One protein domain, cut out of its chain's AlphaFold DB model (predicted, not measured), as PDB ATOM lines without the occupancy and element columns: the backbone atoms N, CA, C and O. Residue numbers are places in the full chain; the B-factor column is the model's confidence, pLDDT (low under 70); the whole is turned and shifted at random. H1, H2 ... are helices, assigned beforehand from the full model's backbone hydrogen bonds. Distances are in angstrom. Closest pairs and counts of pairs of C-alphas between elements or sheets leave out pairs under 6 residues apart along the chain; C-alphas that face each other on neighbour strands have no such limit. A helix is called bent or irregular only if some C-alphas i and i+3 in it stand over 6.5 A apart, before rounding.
ATOM      1  N   PHE A   2     229.293 165.431 195.146       90.00
ATOM      2  CA  PHE A   2     229.249 163.958 195.130       90.00
ATOM      3  C   PHE A   2     227.928 163.351 195.622       90.00
ATOM      4  O   PHE A   2     227.461 162.390 195.029       90.00
ATOM      5  N   GLY A   3     227.267 163.950 196.619       90.25
ATOM      6  CA  GLY A   3     225.929 163.507 197.039       90.25
ATOM      7  C   GLY A   3     224.888 163.530 195.910       90.25
ATOM      8  O   GLY A   3     224.081 162.616 195.806       90.25
ATOM      9  N   VAL A   4     224.958 164.516 195.007       88.31
ATOM     10  CA  VAL A   4     224.079 164.585 193.826       88.31
ATOM     11  C   VAL A   4     224.440 163.492 192.817       88.31
ATOM     12  O   VAL A   4     223.547 162.880 192.242       88.31
ATOM     13  N   LEU A   5     225.734 163.194 192.637       88.19
ATOM     14  CA  LEU A   5     226.178 162.092 191.773       88.19
ATOM     15  C   LEU A   5     225.715 160.730 192.310       88.19
ATOM     16  O   LEU A   5     225.189 159.923 191.550       88.19
ATOM     17  N   LEU A   6     225.833 160.490 193.616       89.00
ATOM     18  CA  LEU A   6     225.338 159.263 194.249       89.00
ATOM     19  C   LEU A   6     223.820 159.124 194.089       89.00
ATOM     20  O   LEU A   6     223.334 158.074 193.673       89.00
ATOM     21  N   LEU A   7     223.077 160.203 194.343       85.88
ATOM     22  CA  LEU A   7     221.626 160.211 194.176       85.88
ATOM     23  C   LEU A   7     221.213 159.954 192.720       85.88
ATOM     24  O   LEU A   7     220.243 159.239 192.493       85.88
ATOM     25  N   SER A   8     221.974 160.451 191.740       82.19
ATOM     26  CA  SER A   8     221.721 160.189 190.313       82.19
ATOM     27  C   SER A   8     221.846 158.709 189.918       82.19
ATOM     28  O   SER A   8     221.216 158.264 188.960       82.19
ATOM     29  N   GLY A   9     222.615 157.917 190.675       80.69
ATOM     30  CA  GLY A   9     222.694 156.464 190.493       80.69
ATOM     31  C   GLY A   9     221.431 155.729 190.956       80.69
ATOM     32  O   GLY A   9     221.067 154.705 190.372       80.69
ATOM     33  N   ILE A  10     220.752 156.276 191.970       82.88
ATOM     34  CA  ILE A  10     219.506 155.748 192.544       82.88
ATOM     35  C   ILE A  10     218.302 156.224 191.719       82.88
ATOM     36  O   ILE A  10     217.478 155.423 191.282       82.88
ATOM     37  N   MET A  11     218.214 157.532 191.481       80.88
ATOM     38  CA  MET A  11     217.149 158.176 190.716       80.88
ATOM     39  C   MET A  11     217.633 158.442 189.296       80.88
ATOM     40  O   MET A  11     218.240 159.470 189.031       80.88
ATOM     41  N   ARG A  12     217.367 157.525 188.367       72.56
ATOM     42  CA  ARG A  12     217.871 157.649 186.993       72.56
ATOM     43  C   ARG A  12     217.008 158.601 186.170       72.56
ATOM     44  O   ARG A  12     215.954 158.215 185.667       72.56
ATOM     45  N   HIS A  13     217.474 159.831 185.985       73.62
ATOM     46  CA  HIS A  13     216.935 160.736 184.969       73.62
ATOM     47  C   HIS A  13     217.815 160.746 183.714       73.62
ATOM     48  O   HIS A  13     219.039 160.699 183.812       73.62
ATOM     49  N   LEU A  14     217.195 160.838 182.528       64.31
ATOM     50  CA  LEU A  14     217.923 160.839 181.248       64.31
ATOM     51  C   LEU A  14     218.833 162.061 181.069       64.31
ATOM     52  O   LEU A  14     219.824 161.981 180.351       64.31
ATOM     53  N   ARG A  15     218.475 163.197 181.673       72.62
ATOM     54  CA  ARG A  15     219.191 164.467 181.533       72.62
ATOM     55  C   ARG A  15     219.542 165.016 182.898       72.62
ATOM     56  O   ARG A  15     218.693 165.075 183.786       72.62
ATOM     57  N   ARG A  16     220.783 165.454 183.061       77.62
ATOM     58  CA  ARG A  16     221.292 165.947 184.344       77.62
ATOM     59  C   ARG A  16     220.581 167.225 184.798       77.62
ATOM     60  O   ARG A  16     220.451 167.494 185.984       77.62
ATOM     61  N   GLU A  17     220.084 168.010 183.863       77.38
ATOM     62  CA  GLU A  17     219.382 169.265 184.118       77.38
ATOM     63  C   GLU A  17     218.067 169.026 184.868       77.38
ATOM     64  O   GLU A  17     217.687 169.819 185.730       77.38
ATOM     65  N   THR A  18     217.427 167.883 184.604       79.50
ATOM     66  CA  THR A  18     216.104 167.545 185.141       79.50
ATOM     67  C   THR A  18     216.105 167.253 186.641       79.50
ATOM     68  O   THR A  18     215.045 167.316 187.257       79.50
ATOM     69  N   TYR A  19     217.273 167.030 187.265       81.50
ATOM     70  CA  TYR A  19     217.390 166.912 188.728       81.50
ATOM     71  C   TYR A  19     216.985 168.205 189.470       81.50
ATOM     72  O   TYR A  19     216.771 168.161 190.680       81.50
ATOM     73  N   TRP A  20     216.875 169.344 188.767       84.81
ATOM     74  CA  TRP A  20     216.491 170.647 189.331       84.81
ATOM     75  C   TRP A  20     215.139 171.190 188.837       84.81
ATOM     76  O   TRP A  20     214.755 172.279 189.268       84.81
ATOM     77  N   GLU A  21     214.431 170.501 187.933       73.38
ATOM     78  CA  GLU A  21     213.330 171.112 187.168       73.38
ATOM     79  C   GLU A  21     211.928 170.964 187.803       73.38
ATOM     80  O   GLU A  21     211.115 171.856 187.565       73.38
ATOM     81  N   ILE A  22     211.592 169.942 188.622       61.59
ATOM     82  CA  ILE A  22     210.189 169.728 189.089       61.59
ATOM     83  C   ILE A  22     210.079 169.121 190.516       61.59
ATOM     84  O   ILE A  22     210.844 168.264 190.930       61.59
ATOM     85  N   SER A  23     209.089 169.543 191.311       58.69
ATOM     86  CA  SER A  23     208.874 169.127 192.712       58.69
ATOM     87  C   SER A  23     208.450 167.653 192.881       58.69
ATOM     88  O   SER A  23     207.268 167.350 193.032       58.69
ATOM     89  N   GLY A  24     209.411 166.729 192.881       62.59
ATOM     90  CA  GLY A  24     209.248 165.343 193.343       62.59
ATOM     91  C   GLY A  24     210.022 165.073 194.639       62.59
ATOM     92  O   GLY A  24     210.987 165.778 194.954       62.59
ATOM     93  N   ALA A  25     209.627 164.044 195.397       55.50
ATOM     94  CA  ALA A  25     210.355 163.603 196.590       55.50
ATOM     95  C   ALA A  25     211.794 163.195 196.201       55.50
ATOM     96  O   ALA A  25     211.990 162.248 195.447       55.50
ATOM     97  N   GLY A  26     212.788 163.972 196.649       58.50
ATOM     98  CA  GLY A  26     214.212 163.831 196.298       58.50
ATOM     99  C   GLY A  26     214.802 165.053 195.578       58.50
ATOM    100  O   GLY A  26     215.920 165.465 195.883       58.50
ATOM    101  N   GLN A  27     214.042 165.726 194.706       63.84
ATOM    102  CA  GLN A  27     214.544 166.905 193.976       63.84
ATOM    103  C   GLN A  27     214.621 168.159 194.858       63.84
ATOM    104  O   GLN A  27     215.511 168.988 194.671       63.84
ATOM    105  N   ASN A  28     213.765 168.260 195.884       68.88
ATOM    106  CA  ASN A  28     213.877 169.310 196.905       68.88
ATOM    107  C   ASN A  28     215.239 169.236 197.617       68.88
ATOM    108  O   ASN A  28     215.924 170.244 197.730       68.88
ATOM    109  N   GLN A  29     215.706 168.029 197.959       78.94
ATOM    110  CA  GLN A  29     216.994 167.839 198.634       78.94
ATOM    111  C   GLN A  29     218.182 168.269 197.763       78.94
ATOM    112  O   GLN A  29     219.133 168.857 198.273       78.94
ATOM    113  N   ILE A  30     218.141 168.009 196.449       84.56
ATOM    114  CA  ILE A  30     219.193 168.461 195.522       84.56
ATOM    115  C   ILE A  30     219.209 169.990 195.443       84.56
ATOM    116  O   ILE A  30     220.280 170.592 195.543       84.56
ATOM    117  N   ARG A  31     218.033 170.610 195.275       82.81
ATOM    118  CA  ARG A  31     217.883 172.069 195.168       82.81
ATOM    119  C   ARG A  31     218.346 172.784 196.435       82.81
ATOM    120  O   ARG A  31     219.044 173.789 196.317       82.81
ATOM    121  N   ASP A  32     218.013 172.235 197.598       85.88
ATOM    122  CA  ASP A  32     218.404 172.775 198.900       85.88
ATOM    123  C   ASP A  32     219.909 172.594 199.159       85.88
ATOM    124  O   ASP A  32     220.557 173.467 199.732       85.88
ATOM    125  N   ALA A  33     220.500 171.485 198.697       90.81
ATOM    126  CA  ALA A  33     221.918 171.196 198.903       90.81
ATOM    127  C   ALA A  33     222.854 171.983 197.966       90.81
ATOM    128  O   ALA A  33     223.948 172.379 198.377       90.81
ATOM    129  N   ILE A  34     222.492 172.161 196.687       91.62
ATOM    130  CA  ILE A  34     223.316 172.886 195.709       91.62
ATOM    131  C   ILE A  34     222.491 173.393 194.514       91.62
ATOM    132  O   ILE A  34     221.790 172.643 193.839       91.62
ATOM    133  N   GLY A  35     222.636 174.678 194.179       90.62
ATOM    134  CA  GLY A  35     222.015 175.250 192.979       90.62
ATOM    135  C   GLY A  35     222.597 174.677 191.678       90.62
ATOM    136  O   GLY A  35     223.805 174.445 191.590       90.62
ATOM    137  N   ARG A  36     221.756 174.508 190.646       89.50
ATOM    138  CA  ARG A  36     222.111 173.917 189.337       89.50
ATOM    139  C   ARG A  36     223.391 174.499 188.737       89.50
ATOM    140  O   ARG A  36     224.328 173.759 188.458       89.50
ATOM    141  N   ASN A  37     223.455 175.823 188.596       91.31
ATOM    142  CA  ASN A  37     224.598 176.500 187.970       91.31
ATOM    143  C   ASN A  37     225.884 176.299 188.778       91.31
ATOM    144  O   ASN A  37     226.950 176.084 188.211       91.31
ATOM    145  N   ARG A  38     225.781 176.300 190.113       93.19
ATOM    146  CA  ARG A  38     226.921 176.030 190.994       93.19
ATOM    147  C   ARG A  38     227.394 174.586 190.864       93.19
ATOM    148  O   ARG A  38     228.597 174.350 190.834       93.19
ATOM    149  N   PHE A  39     226.470 173.629 190.782       92.56
ATOM    150  CA  PHE A  39     226.817 172.236 190.527       92.56
ATOM    151  C   PHE A  39     227.538 172.089 189.184       92.56
ATOM    152  O   PHE A  39     228.613 171.499 189.155       92.56
ATOM    153  N   GLN A  40     226.984 172.648 188.104       90.00
ATOM    154  CA  GLN A  40     227.571 172.570 186.762       90.00
ATOM    155  C   GLN A  40     228.972 173.188 186.722       90.00
ATOM    156  O   GLN A  40     229.888 172.555 186.207       90.00
ATOM    157  N   LEU A  41     229.153 174.355 187.344       93.38
ATOM    158  CA  LEU A  41     230.448 175.028 187.434       93.38
ATOM    159  C   LEU A  41     231.483 174.190 188.194       93.38
ATOM    160  O   LEU A  41     232.599 174.001 187.729       93.38
ATOM    161  N   ILE A  42     231.128 173.655 189.364       94.06
ATOM    162  CA  ILE A  42     232.053 172.802 190.129       94.06
ATOM    163  C   ILE A  42     232.373 171.531 189.338       94.06
ATOM    164  O   ILE A  42     233.524 171.106 189.295       94.06
ATOM    165  N   PHE A  43     231.364 170.930 188.708       90.56
ATOM    166  CA  PHE A  43     231.528 169.707 187.934       90.56
ATOM    167  C   PHE A  43     232.434 169.918 186.711       90.56
ATOM    168  O   PHE A  43     233.252 169.048 186.429       90.56
ATOM    169  N   SER A  44     232.364 171.069 186.031       90.44
ATOM    170  CA  SER A  44     233.244 171.377 184.891       90.44
ATOM    171  C   SER A  44     234.715 171.547 185.272       90.44
ATOM    172  O   SER A  44     235.580 171.415 184.412       90.44
ATOM    173  N   TYR A  45     235.011 171.824 186.545       91.62
ATOM    174  CA  TYR A  45     236.380 171.919 187.061       91.62
ATOM    175  C   TYR A  45     236.836 170.666 187.815       91.62
ATOM    176  O   TYR A  45     237.926 170.673 188.385       91.62
ATOM    177  N   LEU A  46     236.039 169.592 187.852       90.62
ATOM    178  CA  LEU A  46     236.423 168.365 188.544       90.62
ATOM    179  C   LEU A  46     237.577 167.674 187.802       90.62
ATOM    180  O   LEU A  46     237.412 167.194 186.684       90.62
TER     181      LEU A  46
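What this domain is: This is residues 2 to 46 of the 154 residues of the protein "PiggyBac transposable element derived 1" of Molossus molossus (UniProt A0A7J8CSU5). Four short helices make a small, loosely joined cluster: the centres of H1, H2 and H3 stand at the corners of a triangle, with H1 and H3 side by side running opposite ways, and H4 leads away from the H2 and H3 side toward one end of the longest axis. The other end of that axis is the loop between H2 and H3, about Ala 25, and contacts between the helices are few, with H2 and H3 the one pair that touches. The printed part has 45 residues with four named helices, H1, H2, H3 and H4 in that order along the chain, and no named strand; the class is all helix. The whole is compact, with a radius of gyration of the C-alphas of 9.9 A, and only just elongated, spanning 28 by 19 by 17 A.

How they stand to each other: H1, residues 2 to 10, and H3, residues 27 to 33, are close but not clearly touching; their closest C-alphas, those of Val 4 and Ile 30, are 6.5 A apart. They run opposite ways at a shallow tilt of 13 degrees. H2, residues 16 to 20, touches H3, and the closest C-alphas, those of Tyr 19 and Gln 27, are 6.0 A apart. H1 and H2 are near each other, their closest C-alphas 8.2 A apart. H4, residues 36 to 44, is close to H2 but not clearly touching it: the C-alphas of Trp 20 and Arg 36, the closest, are 6.5 A apart. H3 and H4 meet only through their link, and H1 and H4 are apart. In H3 and H4 every O i to N i+4 pair is within hydrogen-bond range, in H1 4 of 5 are, and in H2 0 of 1, while 2 of 2 O i to N i+3 pairs of H2 are within range.

Where its parts are: H1 begins at C-alpha 2 at (229.249, 163.958, 195.130) and is 13.0 A long from first to last C-alpha. H4 is 12.3 A long and ends at C-alpha 44 at (233.244, 171.377, 184.891). H3 measures 9.9 A from C-alpha 27 at (214.544, 166.905, 193.976) to C-alpha 33. H2 measures 8.4 A from C-alpha 16 to C-alpha 20; it is neither bent nor irregular, but only just: C-alphas 17 and 20 are 6.1 A apart.

The domain as a whole: The two C-alphas farthest apart, those of Ala 25 and Tyr 45, are 28.9 A apart, and those of Phe 2 and Leu 46, the first and last printed, are 10.7 A apart. The printed part has no cut. The links H1 to H2 and H3 to H4 are tight, and H2 to H3 is short, with 6 residues. The mean pLDDT of the printed part of this model is 81.3; residue 14 and residues 22 to 28 are under 70.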